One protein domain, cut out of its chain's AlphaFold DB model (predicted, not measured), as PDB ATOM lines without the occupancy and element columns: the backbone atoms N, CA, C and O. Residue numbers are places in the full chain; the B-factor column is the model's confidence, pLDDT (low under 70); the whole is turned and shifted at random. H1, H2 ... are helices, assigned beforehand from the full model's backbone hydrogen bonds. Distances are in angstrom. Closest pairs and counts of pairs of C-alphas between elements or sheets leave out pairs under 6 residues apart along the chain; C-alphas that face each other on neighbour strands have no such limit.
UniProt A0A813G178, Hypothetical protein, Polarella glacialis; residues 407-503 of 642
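What this domain is: This is residues 407 to 503 of the 642 residues of the protein "Hypothetical protein" of Polarella glacialis (UniProt A0A813G178). Three long helices fold back and forth, with H3 and H4 side by side and H2 slanting across H3, their centres making a triangle. Short H5 turns off the end of H4 towards H2, and short H1 sits at the outside, close to H4 and H5. The 97 printed residues hold five named helices, H1 to H5 in chain order, and no named strand; the class is all helix. The whole is compact, with a radius of gyration of the C-alphas of 12.9 A and spans of 37 by 31 by 23 A.

How they stand to each other: Start at H1, residues 413 to 421, which is apart from H2, residues 426 to 441. H2 and H3, residues 452 to 469, form a helical hairpin and touch, closest at the C-alphas of Leu 436 and Thr 462, 5.9 A, with a steep tilt of 43 degrees, opposite ways. H3, with residues 459 to 467 alone, touches H4, residues 475 to 491, in a second helical hairpin: a shallow tilt of 5 degrees, opposite ways, closest at the C-alphas of Ile 463 and Ile 485, 6.0 A. H4 and H5, residues 494 to 501, touch only at the corner, and only just, with 3 pairs of C-alphas within 8 A; the closest are those of Ile 487 and Trp 495, 7.2 A. H2 and H5 are near each other, with 6 pairs of C-alphas within 10 A. H1 is close to but not clearly touching H4, closest at the C-alphas of Asp 415 and Ile 487, 7.7 A. Every O i to N i+4 pair is within hydrogen-bond range in H1, H2 and H4; 12 of 14 are in H3 and 3 of 4 in H5.

Where its parts are: Find C-alpha 413 at (249.138, 254.091, 385.546), where H1 begins. H2 measures 22.1 A, H3 25.5 A and H4 24.0 A; H5 ends at C-alpha 501, (249.310, 264.125, 373.052).

The domain as a whole: Look at Ser 446 and Thr 475 for the C-alphas farthest apart, 38.5 A. The printed part has no cut and no long link; residues 443 to 454 have pLDDT under 70.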
ATOM      1  N   ILE A 407     244.520 259.532 379.649       83.38
ATOM      2  CA  ILE A 407     245.285 259.586 378.380       83.38
ATOM      3  C   ILE A 407     246.052 258.283 378.079       83.38
ATOM      4  O   ILE A 407     246.300 257.938 376.926       83.38
ATOM      5  N   CYS A 408     246.345 257.514 379.126       85.38
ATOM      6  CA  CYS A 408     247.004 256.223 379.103       85.38
ATOM      7  C   CYS A 408     246.029 255.039 379.219       85.38
ATOM      8  O   CYS A 408     246.425 253.997 379.712       85.38
ATOM      9  N   GLY A 409     244.765 255.138 378.790       79.88
ATOM     10  CA  GLY A 409     243.698 254.165 379.109       79.88
ATOM     11  C   GLY A 409     243.929 252.684 378.744       79.88
ATOM     12  O   GLY A 409     243.162 251.826 379.187       79.88
ATOM     13  N   TRP A 410     244.968 252.373 377.968       80.75
ATOM     14  CA  TRP A 410     245.419 251.027 377.579       80.75
ATOM     15  C   TRP A 410     246.791 250.642 378.188       80.75
ATOM     16  O   TRP A 410     247.265 249.524 377.984       80.75
ATOM     17  N   MET A 411     247.413 251.551 378.941       87.81
ATOM     18  CA  MET A 411     248.673 251.422 379.675       87.81
ATOM     19  C   MET A 411     248.404 251.455 381.188       87.81
ATOM     20  O   MET A 411     247.463 252.088 381.653       87.81
ATOM     21  N   GLY A 412     249.217 250.754 381.981       90.69
ATOM     22  CA  GLY A 412     249.122 250.852 383.439       90.69
ATOM     23  C   GLY A 412     249.549 252.232 383.951       90.69
ATOM     24  O   GLY A 412     250.545 252.773 383.476       90.69
ATOM     25  N   ASP A 413     248.858 252.765 384.964       91.25
ATOM     26  CA  ASP A 413     249.138 254.091 385.546       91.25
ATOM     27  C   ASP A 413     250.611 254.274 385.953       91.25
ATOM     28  O   ASP A 413     251.170 255.353 385.788       91.25
ATOM     29  N   GLY A 414     251.270 253.211 386.433       93.06
ATOM     30  CA  GLY A 414     252.698 253.239 386.765       93.06
ATOM     31  C   GLY A 414     253.594 253.516 385.554       93.06
ATOM     32  O   GLY A 414     254.439 254.403 385.616       93.06
ATOM     33  N   ASP A 415     253.369 252.822 384.436       92.69
ATOM     34  CA  ASP A 415     254.129 253.039 383.197       92.69
ATOM     35  C   ASP A 415     253.804 254.419 382.603       92.69
ATOM     36  O   ASP A 415     254.695 255.120 382.133       92.69
ATOM     37  N   CYS A 416     252.537 254.840 382.684       91.12
ATOM     38  CA  CYS A 416     252.093 256.166 382.258       91.12
ATOM     39  C   CYS A 416     252.813 257.269 383.038       91.12
ATOM     40  O   CYS A 416     253.349 258.208 382.455       91.12
ATOM     41  N   LYS A 417     252.880 257.123 384.364       91.12
ATOM     42  CA  LYS A 417     253.603 258.046 385.232       91.12
ATOM     43  C   LYS A 417     255.080 258.108 384.865       91.12
ATOM     44  O   LYS A 417     255.603 259.206 384.726       91.12
ATOM     45  N   VAL A 418     255.737 256.959 384.678       91.19
ATOM     46  CA  VAL A 418     257.152 256.920 384.273       91.19
ATOM     47  C   VAL A 418     257.348 257.619 382.931       91.19
ATOM     48  O   VAL A 418     258.297 258.379 382.803       91.19
ATOM     49  N   LEU A 419     256.446 257.439 381.964       89.00
ATOM     50  CA  LEU A 419     256.542 258.093 380.658       89.00
ATOM     51  C   LEU A 419     256.501 259.627 380.754       89.00
ATOM     52  O   LEU A 419     257.254 260.288 380.043       89.00
ATOM     53  N   PHE A 420     255.663 260.187 381.633       88.12
ATOM     54  CA  PHE A 420     255.595 261.636 381.861       88.12
ATOM     55  C   PHE A 420     256.763 262.157 382.704       88.12
ATOM     56  O   PHE A 420     257.349 263.185 382.377       88.12
ATOM     57  N   ASP A 421     257.097 261.461 383.789       88.62
ATOM     58  CA  ASP A 421     258.100 261.911 384.758       88.62
ATOM     59  C   ASP A 421     259.535 261.649 384.303       88.62
ATOM     60  O   ASP A 421     260.474 262.116 384.957       88.62
ATOM     61  N   TYR A 422     259.727 260.890 383.219       87.12
ATOM     62  CA  TYR A 422     261.063 260.542 382.772       87.12
ATOM     63  C   TYR A 422     261.873 261.803 382.481       87.12
ATOM     64  O   TYR A 422     261.482 262.667 381.696       87.12
ATOM     65  N   GLN A 423     263.038 261.890 383.112       84.00
ATOM     66  CA  GLN A 423     263.958 263.005 382.964       84.00
ATOM     67  C   GLN A 423     264.742 262.859 381.657       84.00
ATOM     68  O   GLN A 423     265.855 262.337 381.634       84.00
ATOM     69  N   VAL A 424     264.111 263.283 380.566       83.00
ATOM     70  CA  VAL A 424     264.733 263.488 379.257       83.00
ATOM     71  C   VAL A 424     264.721 264.964 378.902       83.00
ATOM     72  O   VAL A 424     263.805 265.686 379.296       83.00
ATOM     73  N   ASP A 425     265.744 265.405 378.176       80.12
ATOM     74  CA  ASP A 425     265.781 266.749 377.609       80.12
ATOM     75  C   ASP A 425     264.768 266.896 376.462       80.12
ATOM     76  O   ASP A 425     264.374 265.915 375.823       80.12
ATOM     77  N   SER A 426     264.305 268.123 376.229       77.69
ATOM     78  CA  SER A 426     263.355 268.435 375.161       77.69
ATOM     79  C   SER A 426     263.943 268.171 373.775       77.69
ATOM     80  O   SER A 426     263.221 267.683 372.901       77.69
ATOM     81  N   GLU A 427     265.247 268.404 373.584       79.38
ATOM     82  CA  GLU A 427     265.954 268.082 372.348       79.38
ATOM     83  C   GLU A 427     265.991 266.566 372.124       79.38
ATOM     84  O   GLU A 427     265.586 266.097 371.059       79.38
ATOM     85  N   ASP A 428     266.381 265.792 373.143       80.25
ATOM     86  CA  ASP A 428     266.410 264.325 373.077       80.25
ATOM     87  C   ASP A 428     265.013 263.761 372.780       80.25
ATOM     88  O   ASP A 428     264.851 262.899 371.915       80.25
ATOM     89  N   MET A 429     263.971 264.274 373.444       80.94
ATOM     90  CA  MET A 429     262.600 263.839 373.176       80.94
ATOM     91  C   MET A 429     262.144 264.221 371.760       80.94
ATOM     92  O   MET A 429     261.505 263.411 371.086       80.94
ATOM     93  N   GLY A 430     262.501 265.412 371.273       78.75
ATOM     94  CA  GLY A 430     262.233 265.836 369.898       78.75
ATOM     95  C   GLY A 430     262.916 264.935 368.866       78.75
ATOM     96  O   GLY A 430     262.275 264.493 367.909       78.75
ATOM     97  N   GLN A 431     264.185 264.588 369.092       80.50
ATOM     98  CA  GLN A 431     264.937 263.668 368.239       80.50
ATOM     99  C   GLN A 431     264.341 262.256 368.274       80.50
ATOM    100  O   GLN A 431     264.171 261.645 367.219       80.50
ATOM    101  N   VAL A 432     263.935 261.758 369.447       81.44
ATOM    102  CA  VAL A 432     263.208 260.487 369.572       81.44
ATOM    103  C   VAL A 432     261.924 260.526 368.747       81.44
ATOM    104  O   VAL A 432     261.715 259.642 367.920       81.44
ATOM    105  N   ILE A 433     261.089 261.559 368.888       80.69
ATOM    106  CA  ILE A 433     259.846 261.699 368.112       80.69
ATOM    107  C   ILE A 433     260.138 261.721 366.606       80.69
ATOM    108  O   ILE A 433     259.457 261.033 365.843       80.69
ATOM    109  N   GLN A 434     261.168 262.446 366.165       80.56
ATOM    110  CA  GLN A 434     261.554 262.521 364.754       80.56
ATOM    111  C   GLN A 434     262.047 261.173 364.207       80.56
ATOM    112  O   GLN A 434     261.655 260.768 363.108       80.56
ATOM    113  N   VAL A 435     262.881 260.462 364.970       79.75
ATOM    114  CA  VAL A 435     263.379 259.120 364.629       79.75
ATOM    115  C   VAL A 435     262.214 258.142 364.505       79.75
ATOM    116  O   VAL A 435     262.146 257.374 363.544       79.75
ATOM    117  N   LEU A 436     261.263 258.202 365.438       78.50
ATOM    118  CA  LEU A 436     260.071 257.360 365.429       78.50
ATOM    119  C   LEU A 436     259.156 257.688 364.254       78.50
ATOM    120  O   LEU A 436     258.738 256.777 363.544       78.50
ATOM    121  N   SER A 437     258.889 258.971 364.007       76.25
ATOM    122  CA  SER A 437     258.084 259.423 362.872       76.25
ATOM    123  C   SER A 437     258.701 258.974 361.549       76.25
ATOM    124  O   SER A 437     257.991 258.429 360.714       76.25
ATOM    125  N   SER A 438     260.021 259.094 361.392       78.38
ATOM    126  CA  SER A 438     260.732 258.647 360.186       78.38
ATOM    127  C   SER A 438     260.673 257.127 360.010       78.38
ATOM    128  O   SER A 438     260.447 256.636 358.904       78.38
ATOM    129  N   ALA A 439     260.834 256.368 361.100       76.25
ATOM    130  CA  ALA A 439     260.702 254.914 361.075       76.25
ATOM    131  C   ALA A 439     259.279 254.485 360.684       76.25
ATOM    132  O   ALA A 439     259.116 253.538 359.918       76.25
ATOM    133  N   ILE A 440     258.259 255.206 361.156       71.75
ATOM    134  CA  ILE A 440     256.851 254.948 360.838       71.75
ATOM    135  C   ILE A 440     256.539 255.309 359.386       71.75
ATOM    136  O   ILE A 440     255.988 254.479 358.675       71.75
ATOM    137  N   SER A 441     256.927 256.498 358.918       75.88
ATOM    138  CA  SER A 441     256.682 256.946 357.539       75.88
ATOM    139  C   SER A 441     257.373 256.071 356.491       75.88
ATOM    140  O   SER A 441     256.959 256.055 355.338       75.88
ATOM    141  N   SER A 442     258.409 255.319 356.875       73.50
ATOM    142  CA  SER A 442     259.059 254.346 355.988       73.50
ATOM    143  C   SER A 442     258.241 253.065 355.751       73.50
ATOM    144  O   SER A 442     258.595 252.259 354.890       73.50
ATOM    145  N   LEU A 443     257.159 252.861 356.508       65.88
ATOM    146  CA  LEU A 443     256.266 251.710 356.409       65.88
ATOM    147  C   LEU A 443     255.033 252.135 355.603       65.88
ATOM    148  O   LEU A 443     254.083 252.642 356.176       65.88
ATOM    149  N   ASP A 444     255.142 251.980 354.281       61.00
ATOM    150  CA  ASP A 444     254.137 252.134 353.208       61.00
ATOM    151  C   ASP A 444     252.834 252.912 353.532       61.00
ATOM    152  O   ASP A 444     252.009 252.493 354.343       61.00
ATOM    153  N   GLU A 445     252.602 254.018 352.816       55.56
ATOM    154  CA  GLU A 445     251.557 255.034 353.067       55.56
ATOM    155  C   GLU A 445     250.096 254.536 352.954       55.56
ATOM    156  O   GLU A 445     249.163 255.297 353.218       55.56
ATOM    157  N   SER A 446     249.855 253.289 352.534       48.75
ATOM    158  CA  SER A 446     248.539 252.867 352.035       48.75
ATOM    159  C   SER A 446     247.605 252.175 353.032       48.75
ATOM    160  O   SER A 446     246.459 251.919 352.668       48.75
ATOM    161  N   GLU A 447     248.016 251.871 354.266       48.28
ATOM    162  CA  GLU A 447     247.125 251.221 355.239       48.28
ATOM    163  C   GLU A 447     247.197 251.866 356.625       48.28
ATOM    164  O   GLU A 447     248.258 252.196 357.146       48.28
ATOM    165  N   THR A 448     246.020 252.070 357.215       53.44
ATOM    166  CA  THR A 448     245.803 252.740 358.497       53.44
ATOM    167  C   THR A 448     246.799 252.269 359.563       53.44
ATOM    168  O   THR A 448     246.956 251.074 359.803       53.44
ATOM    169  N   PHE A 449     247.406 253.227 360.275       54.31
ATOM    170  CA  PHE A 449     248.330 253.047 361.415       54.31
ATOM    171  C   PHE A 449     247.839 252.047 362.494       54.31
ATOM    172  O   PHE A 449     248.602 251.603 363.349       54.31
ATOM    173  N   PHE A 450     246.560 251.667 362.436       55.12
ATOM    174  CA  PHE A 450     245.865 250.781 363.357       55.12
ATOM    175  C   PHE A 450     245.698 249.327 362.866       55.12
ATOM    176  O   PHE A 450     245.087 248.537 363.586       55.12
ATOM    177  N   ASP A 451     246.230 248.920 361.701       59.94
ATOM    178  CA  ASP A 451     246.286 247.486 361.368       59.94
ATOM    179  C   ASP A 451     247.353 246.767 362.217       59.94
ATOM    180  O   ASP A 451     248.559 247.014 362.126       59.94
ATOM    181  N   THR A 452     246.892 245.813 363.025       56.72
ATOM    182  CA  THR A 452     247.674 244.902 363.876       56.72
ATOM    183  C   THR A 452     248.874 244.210 363.210       56.72
ATOM    184  O   THR A 452     249.815 243.829 363.911       56.72
ATOM    185  N   LYS A 453     248.886 244.007 361.885       59.22
ATOM    186  CA  LYS A 453     250.073 243.466 361.195       59.22
ATOM    187  C   LYS A 453     251.163 244.518 361.005       59.22
ATOM    188  O   LYS A 453     252.339 244.215 361.228       59.22
ATOM    189  N   ASN A 454     250.775 245.745 360.672       63.88
ATOM    190  CA  ASN A 454     251.696 246.861 360.481       63.88
ATOM    191  C   ASN A 454     252.282 247.320 361.822       63.88
ATOM    192  O   ASN A 454     253.467 247.641 361.890       63.88
ATOM    193  N   THR A 455     251.535 247.201 362.928       70.31
ATOM    194  CA  THR A 455     252.035 247.569 364.266       70.31
ATOM    195  C   THR A 455     253.231 246.734 364.729       70.31
ATOM    196  O   THR A 455     254.114 247.268 365.397       70.31
ATOM    197  N   ARG A 456     253.331 245.445 364.366       76.94
ATOM    198  CA  ARG A 456     254.480 244.605 364.759       76.94
ATOM    199  C   ARG A 456     255.744 244.935 363.967       76.94
ATOM    200  O   ARG A 456     256.833 244.965 364.543       76.94
ATOM    201  N   ALA A 457     255.611 245.153 362.659       78.62
ATOM    202  CA  ALA A 457     256.723 245.590 361.818       78.62
ATOM    203  C   ALA A 457     257.206 246.982 362.250       78.62
ATOM    204  O   ALA A 457     258.408 247.179 362.428       78.62
ATOM    205  N   ALA A 458     256.266 247.885 362.536       77.31
ATOM    206  CA  ALA A 458     256.545 249.224 363.030       77.31
ATOM    207  C   ALA A 458     257.217 249.218 364.402       77.31
ATOM    208  O   ALA A 458     258.272 249.821 364.556       77.31
ATOM    209  N   ALA A 459     256.713 248.435 365.357       81.31
ATOM    210  CA  ALA A 459     257.366 248.249 366.650       81.31
ATOM    211  C   ALA A 459     258.810 247.738 366.503       81.31
ATOM    212  O   ALA A 459     259.713 248.223 367.181       81.31
ATOM    213  N   LYS A 460     259.062 246.789 365.589       84.44
ATOM    214  CA  LYS A 460     260.423 246.293 365.329       84.44
ATOM    215  C   LYS A 460     261.324 247.378 364.728       84.44
ATOM    216  O   LYS A 460     262.460 247.511 365.174       84.44
ATOM    217  N   ALA A 461     260.835 248.134 363.744       82.44
ATOM    218  CA  ALA A 461     261.578 249.238 363.134       82.44
ATOM    219  C   ALA A 461     261.899 250.333 364.165       82.44
ATOM    220  O   ALA A 461     263.045 250.764 364.268       82.44
ATOM    221  N   THR A 462     260.919 250.693 364.996       79.81
ATOM    222  CA  THR A 462     261.062 251.609 366.132       79.81
ATOM    223  C   THR A 462     262.147 251.158 367.103       79.81
ATOM    224  O   THR A 462     263.014 251.957 367.438       79.81
ATOM    225  N   ILE A 463     262.155 249.889 367.526       84.50
ATOM    226  CA  ILE A 463     263.184 249.377 368.446       84.50
ATOM    227  C   ILE A 463     264.583 249.526 367.835       84.50
ATOM    228  O   ILE A 463     265.479 250.044 368.494       84.50
ATOM    229  N   VAL A 464     264.763 249.139 366.567       85.81
ATOM    230  CA  VAL A 464     266.055 249.275 365.870       85.81
ATOM    231  C   VAL A 464     266.486 250.742 365.779       85.81
ATOM    232  O   VAL A 464     267.658 251.061 365.980       85.81
ATOM    233  N   ALA A 465     265.544 251.641 365.499       83.38
ATOM    234  CA  ALA A 465     265.809 253.069 365.402       83.38
ATOM    235  C   ALA A 465     266.212 253.672 366.761       83.38
ATOM    236  O   ALA A 465     267.192 254.413 366.830       83.38
ATOM    237  N   LEU A 466     265.533 253.289 367.848       83.69
ATOM    238  CA  LEU A 466     265.888 253.683 369.217       83.69
ATOM    239  C   LEU A 466     267.276 253.157 369.613       83.69
ATOM    240  O   LEU A 466     268.093 253.905 370.146       83.69
ATOM    241  N   GLU A 467     267.589 251.894 369.317       88.19
ATOM    242  CA  GLU A 467     268.918 251.318 369.572       88.19
ATOM    243  C   GLU A 467     270.034 252.051 368.820       88.19
ATOM    244  O   GLU A 467     271.128 252.242 369.358       88.19
ATOM    245  N   ALA A 468     269.773 252.459 367.577       84.81
ATOM    246  CA  ALA A 468     270.722 253.224 366.782       84.81
ATOM    247  C   ALA A 468     270.911 254.646 367.330       84.81
ATOM    248  O   ALA A 468     272.053 255.083 367.470       84.81
ATOM    249  N   HIS A 469     269.814 255.328 367.666       84.62
ATOM    250  CA  HIS A 469     269.816 256.699 368.175       84.62
ATOM    251  C   HIS A 469     270.571 256.821 369.505       84.62
ATOM    252  O   HIS A 469     271.453 257.662 369.647       84.62
ATOM    253  N   PHE A 470     270.315 255.912 370.447       85.88
ATOM    254  CA  PHE A 470     270.933 255.937 371.776       85.88
ATOM    255  C   PHE A 470     272.306 255.249 371.846       85.88
ATOM    256  O   PHE A 470     272.815 254.942 372.932       85.88
ATOM    257  N   ARG A 471     272.946 254.977 370.704       86.38
ATOM    258  CA  ARG A 471     274.272 254.355 370.679       86.38
ATOM    259  C   ARG A 471     275.321 255.316 371.245       86.38
ATOM    260  O   ARG A 471     275.645 256.327 370.636       86.38
ATOM    261  N   GLY A 472     275.905 254.956 372.389       82.75
ATOM    262  CA  GLY A 472     276.892 255.798 373.081       82.75
ATOM    263  C   GLY A 472     276.277 256.925 373.919       82.75
ATOM    264  O   GLY A 472     277.004 257.833 374.338       82.75
ATOM    265  N   ALA A 473     274.962 256.853 374.156       85.00
ATOM    266  CA  ALA A 473     274.252 257.720 375.084       85.00
ATOM    267  C   ALA A 473     274.651 257.435 376.545       85.00
ATOM    268  O   ALA A 473     275.307 256.434 376.848       85.00
ATOM    269  N   SER A 474     274.265 258.329 377.453       85.50
ATOM    270  CA  SER A 474     274.481 258.156 378.892       85.50
ATOM    271  C   SER A 474     273.723 256.953 379.452       85.50
ATOM    272  O   SER A 474     272.761 256.463 378.859       85.50
ATOM    273  N   THR A 475     274.087 256.528 380.664       86.75
ATOM    274  CA  THR A 475     273.335 255.514 381.416       86.75
ATOM    275  C   THR A 475     271.851 255.868 381.534       86.75
ATOM    276  O   THR A 475     271.005 254.992 381.372       86.75
ATOM    277  N   ARG A 476     271.520 257.147 381.750       84.25
ATOM    278  CA  ARG A 476     270.137 257.603 381.927       84.25
ATOM    279  C   ARG A 476     269.324 257.528 380.639       84.25
ATOM    280  O   ARG A 476     268.185 257.067 380.652       84.25
ATOM    281  N   LEU A 477     269.915 257.927 379.517       85.50
ATOM    282  CA  LEU A 477     269.283 257.800 378.206       85.50
ATOM    283  C   LEU A 477     269.184 256.333 377.762       85.50
ATOM    284  O   LEU A 477     268.211 255.942 377.126       85.50
ATOM    285  N   ILE A 478     270.139 255.487 378.159       88.00
ATOM    286  CA  ILE A 478     270.043 254.037 377.962       88.00
ATOM    287  C   ILE A 478     268.866 253.464 378.757       88.00
ATOM    288  O   ILE A 478     268.083 252.713 378.185       88.00
ATOM    289  N   GLN A 479     268.702 253.829 380.031       89.50
ATOM    290  CA  GLN A 479     267.541 253.422 380.834       89.50
ATOM    291  C   GLN A 479     266.226 253.881 380.189       89.50
ATOM    292  O   GLN A 479     265.274 253.103 380.137       89.50
ATOM    293  N   TYR A 480     266.200 255.088 379.613       89.50
ATOM    294  CA  TYR A 480     265.016 255.606 378.933       89.50
ATOM    295  C   TYR A 480     264.688 254.767 377.712       89.50
ATOM    296  O   TYR A 480     263.568 254.299 377.552       89.50
ATOM    297  N   LYS A 481     265.698 254.515 376.879       91.38
ATOM    298  CA  LYS A 481     265.596 253.645 375.715       91.38
ATOM    299  C   LYS A 481     265.081 252.259 376.102       91.38
ATOM    300  O   LYS A 481     264.180 251.758 375.441       91.38
ATOM    301  N   GLU A 482     265.627 251.634 377.147       92.56
ATOM    302  CA  GLU A 482     265.154 250.319 377.606       92.56
ATOM    303  C   GLU A 482     263.688 250.373 378.057       92.56
ATOM    304  O   GLU A 482     262.909 249.495 377.687       92.56
ATOM    305  N   PHE A 483     263.284 251.429 378.770       92.94
ATOM    306  CA  PHE A 483     261.885 251.660 379.128       92.94
ATOM    307  C   PHE A 483     260.993 251.824 377.887       92.94
ATOM    308  O   PHE A 483     259.977 251.141 377.776       92.94
ATOM    309  N   LEU A 484     261.394 252.648 376.910       89.44
ATOM    310  CA  LEU A 484     260.668 252.838 375.649       89.44
ATOM    311  C   LEU A 484     260.528 251.525 374.864       89.44
ATOM    312  O   LEU A 484     259.471 251.235 374.300       89.44
ATOM    313  N   ILE A 485     261.577 250.702 374.842       88.88
ATOM    314  CA  ILE A 485     261.554 249.371 374.228       88.88
ATOM    315  C   ILE A 485     260.585 248.447 374.978       88.88
ATOM    316  O   ILE A 485     259.823 247.723 374.331       88.88
ATOM    317  N   ASP A 486     260.587 248.461 376.310       93.38
ATOM    318  CA  ASP A 486     259.688 247.637 377.124       93.38
ATOM    319  C   ASP A 486     258.217 248.005 376.896       93.38
ATOM    320  O   ASP A 486     257.414 247.143 376.524       93.38
ATOM    321  N   ILE A 487     257.866 249.294 376.974       90.88
ATOM    322  CA  ILE A 487     256.493 249.744 376.701       90.88
ATOM    323  C   ILE A 487     256.098 249.512 375.237       90.88
ATOM    324  O   ILE A 487     254.940 249.189 374.970       90.88
ATOM    325  N   THR A 488     257.045 249.572 374.290       86.31
ATOM    326  CA  THR A 488     256.795 249.204 372.885       86.31
ATOM    327  C   THR A 488     256.449 247.723 372.750       86.31
ATOM    328  O   THR A 488     255.539 247.354 372.007       86.31
ATOM    329  N   ARG A 489     257.145 246.842 373.476       88.25
ATOM    330  CA  ARG A 489     256.852 245.399 373.476       88.25
ATOM    331  C   ARG A 489     255.514 245.095 374.146       88.25
ATOM    332  O   ARG A 489     254.779 244.243 373.654       88.25
ATOM    333  N   LYS A 490     255.215 245.779 375.252       90.44
ATOM    334  CA  LYS A 490     254.016 245.561 376.070       90.44
ATOM    335  C   LYS A 490     252.747 246.104 375.416       90.44
ATOM    336  O   LYS A 490     251.709 245.450 375.482       90.44
ATOM    337  N   TYR A 491     252.834 247.265 374.767       86.69
ATOM    338  CA  TYR A 491     251.668 248.009 374.290       86.69
ATOM    339  C   TYR A 491     251.676 248.345 372.788       86.69
ATOM    340  O   TYR A 491     250.768 249.024 372.305       86.69
ATOM    341  N   GLY A 492     252.676 247.893 372.026       84.62
ATOM    342  CA  GLY A 492     252.844 248.295 370.625       84.62
ATOM    343  C   GLY A 492     253.251 249.765 370.505       84.62
ATOM    344  O   GLY A 492     253.933 250.289 371.375       84.62
ATOM    345  N   LEU A 493     252.836 250.453 369.438       79.75
ATOM    346  CA  LEU A 493     253.142 251.879 369.230       79.75
ATOM    347  C   LEU A 493     252.136 252.840 369.874       79.75
ATOM    348  O   LEU A 493     252.268 254.053 369.721       79.75
ATOM    349  N   ASN A 494     251.155 252.332 370.620       75.31
ATOM    350  CA  ASN A 494     250.122 253.177 371.216       75.31
ATOM    351  C   ASN A 494     250.714 254.219 372.185       75.31
ATOM    352  O   ASN A 494     250.170 255.310 372.322       75.31
ATOM    353  N   TRP A 495     251.867 253.949 372.808       80.88
ATOM    354  CA  TRP A 495     252.536 254.905 373.705       80.88
ATOM    355  C   TRP A 495     253.066 256.146 373.007       80.88
ATOM    356  O   TRP A 495     253.139 257.200 373.636       80.88
ATOM    357  N   LEU A 496     253.347 256.070 371.705       79.06
ATOM    358  CA  LEU A 496     253.700 257.250 370.927       79.06
ATOM    359  C   LEU A 496     252.519 258.224 370.859       79.06
ATOM    360  O   LEU A 496     252.715 259.434 370.894       79.06
ATOM    361  N   THR A 497     251.285 257.709 370.843       75.38
ATOM    362  CA  THR A 497     250.088 258.543 370.965       75.38
ATOM    363  C   THR A 497     250.071 259.278 372.297       75.38
ATOM    364  O   THR A 497     249.712 260.448 372.300       75.38
ATOM    365  N   VAL A 498     250.489 258.660 373.407       80.62
ATOM    366  CA  VAL A 498     250.600 259.388 374.682       80.62
ATOM    367  C   VAL A 498     251.599 260.522 374.526       80.62
ATOM    368  O   VAL A 498     251.184 261.657 374.715       80.62
ATOM    369  N   LEU A 499     252.833 260.253 374.079       81.38
ATOM    370  CA  LEU A 499     253.867 261.285 373.900       81.38
ATOM    371  C   LEU A 499     253.407 262.463 373.032       81.38
ATOM    372  O   LEU A 499     253.523 263.614 373.445       81.38
ATOM    373  N   ILE A 500     252.846 262.184 371.852       78.38
ATOM    374  CA  ILE A 500     252.361 263.218 370.923       78.38
ATOM    375  C   ILE A 500     251.266 264.071 371.575       78.38
ATOM    376  O   ILE A 500     251.166 265.270 371.317       78.38
ATOM    377  N   ASN A 501     250.449 263.464 372.436       78.75
ATOM    378  CA  ASN A 501     249.310 264.125 373.052       78.75
ATOM    379  C   ASN A 501     249.567 264.640 374.478       78.75
ATOM    380  O   ASN A 501     248.682 265.273 375.050       78.75
ATOM    381  N   MET A 502     250.766 264.457 375.048       84.44
ATOM    382  CA  MET A 502     251.131 265.062 376.344       84.44
ATOM    383  C   MET A 502     251.017 266.588 376.301       84.44
ATOM    384  O   MET A 502     250.698 267.220 377.308       84.44
ATOM    385  N   ASN A 503     251.209 267.155 375.108       84.81
ATOM    386  CA  ASN A 503     251.108 268.581 374.837       84.81
ATOM    387  C   ASN A 503     249.676 269.028 374.503       84.81
ATOM    388  O   ASN A 503     249.497 270.071 373.880       84.81
TER     389      ASN A 503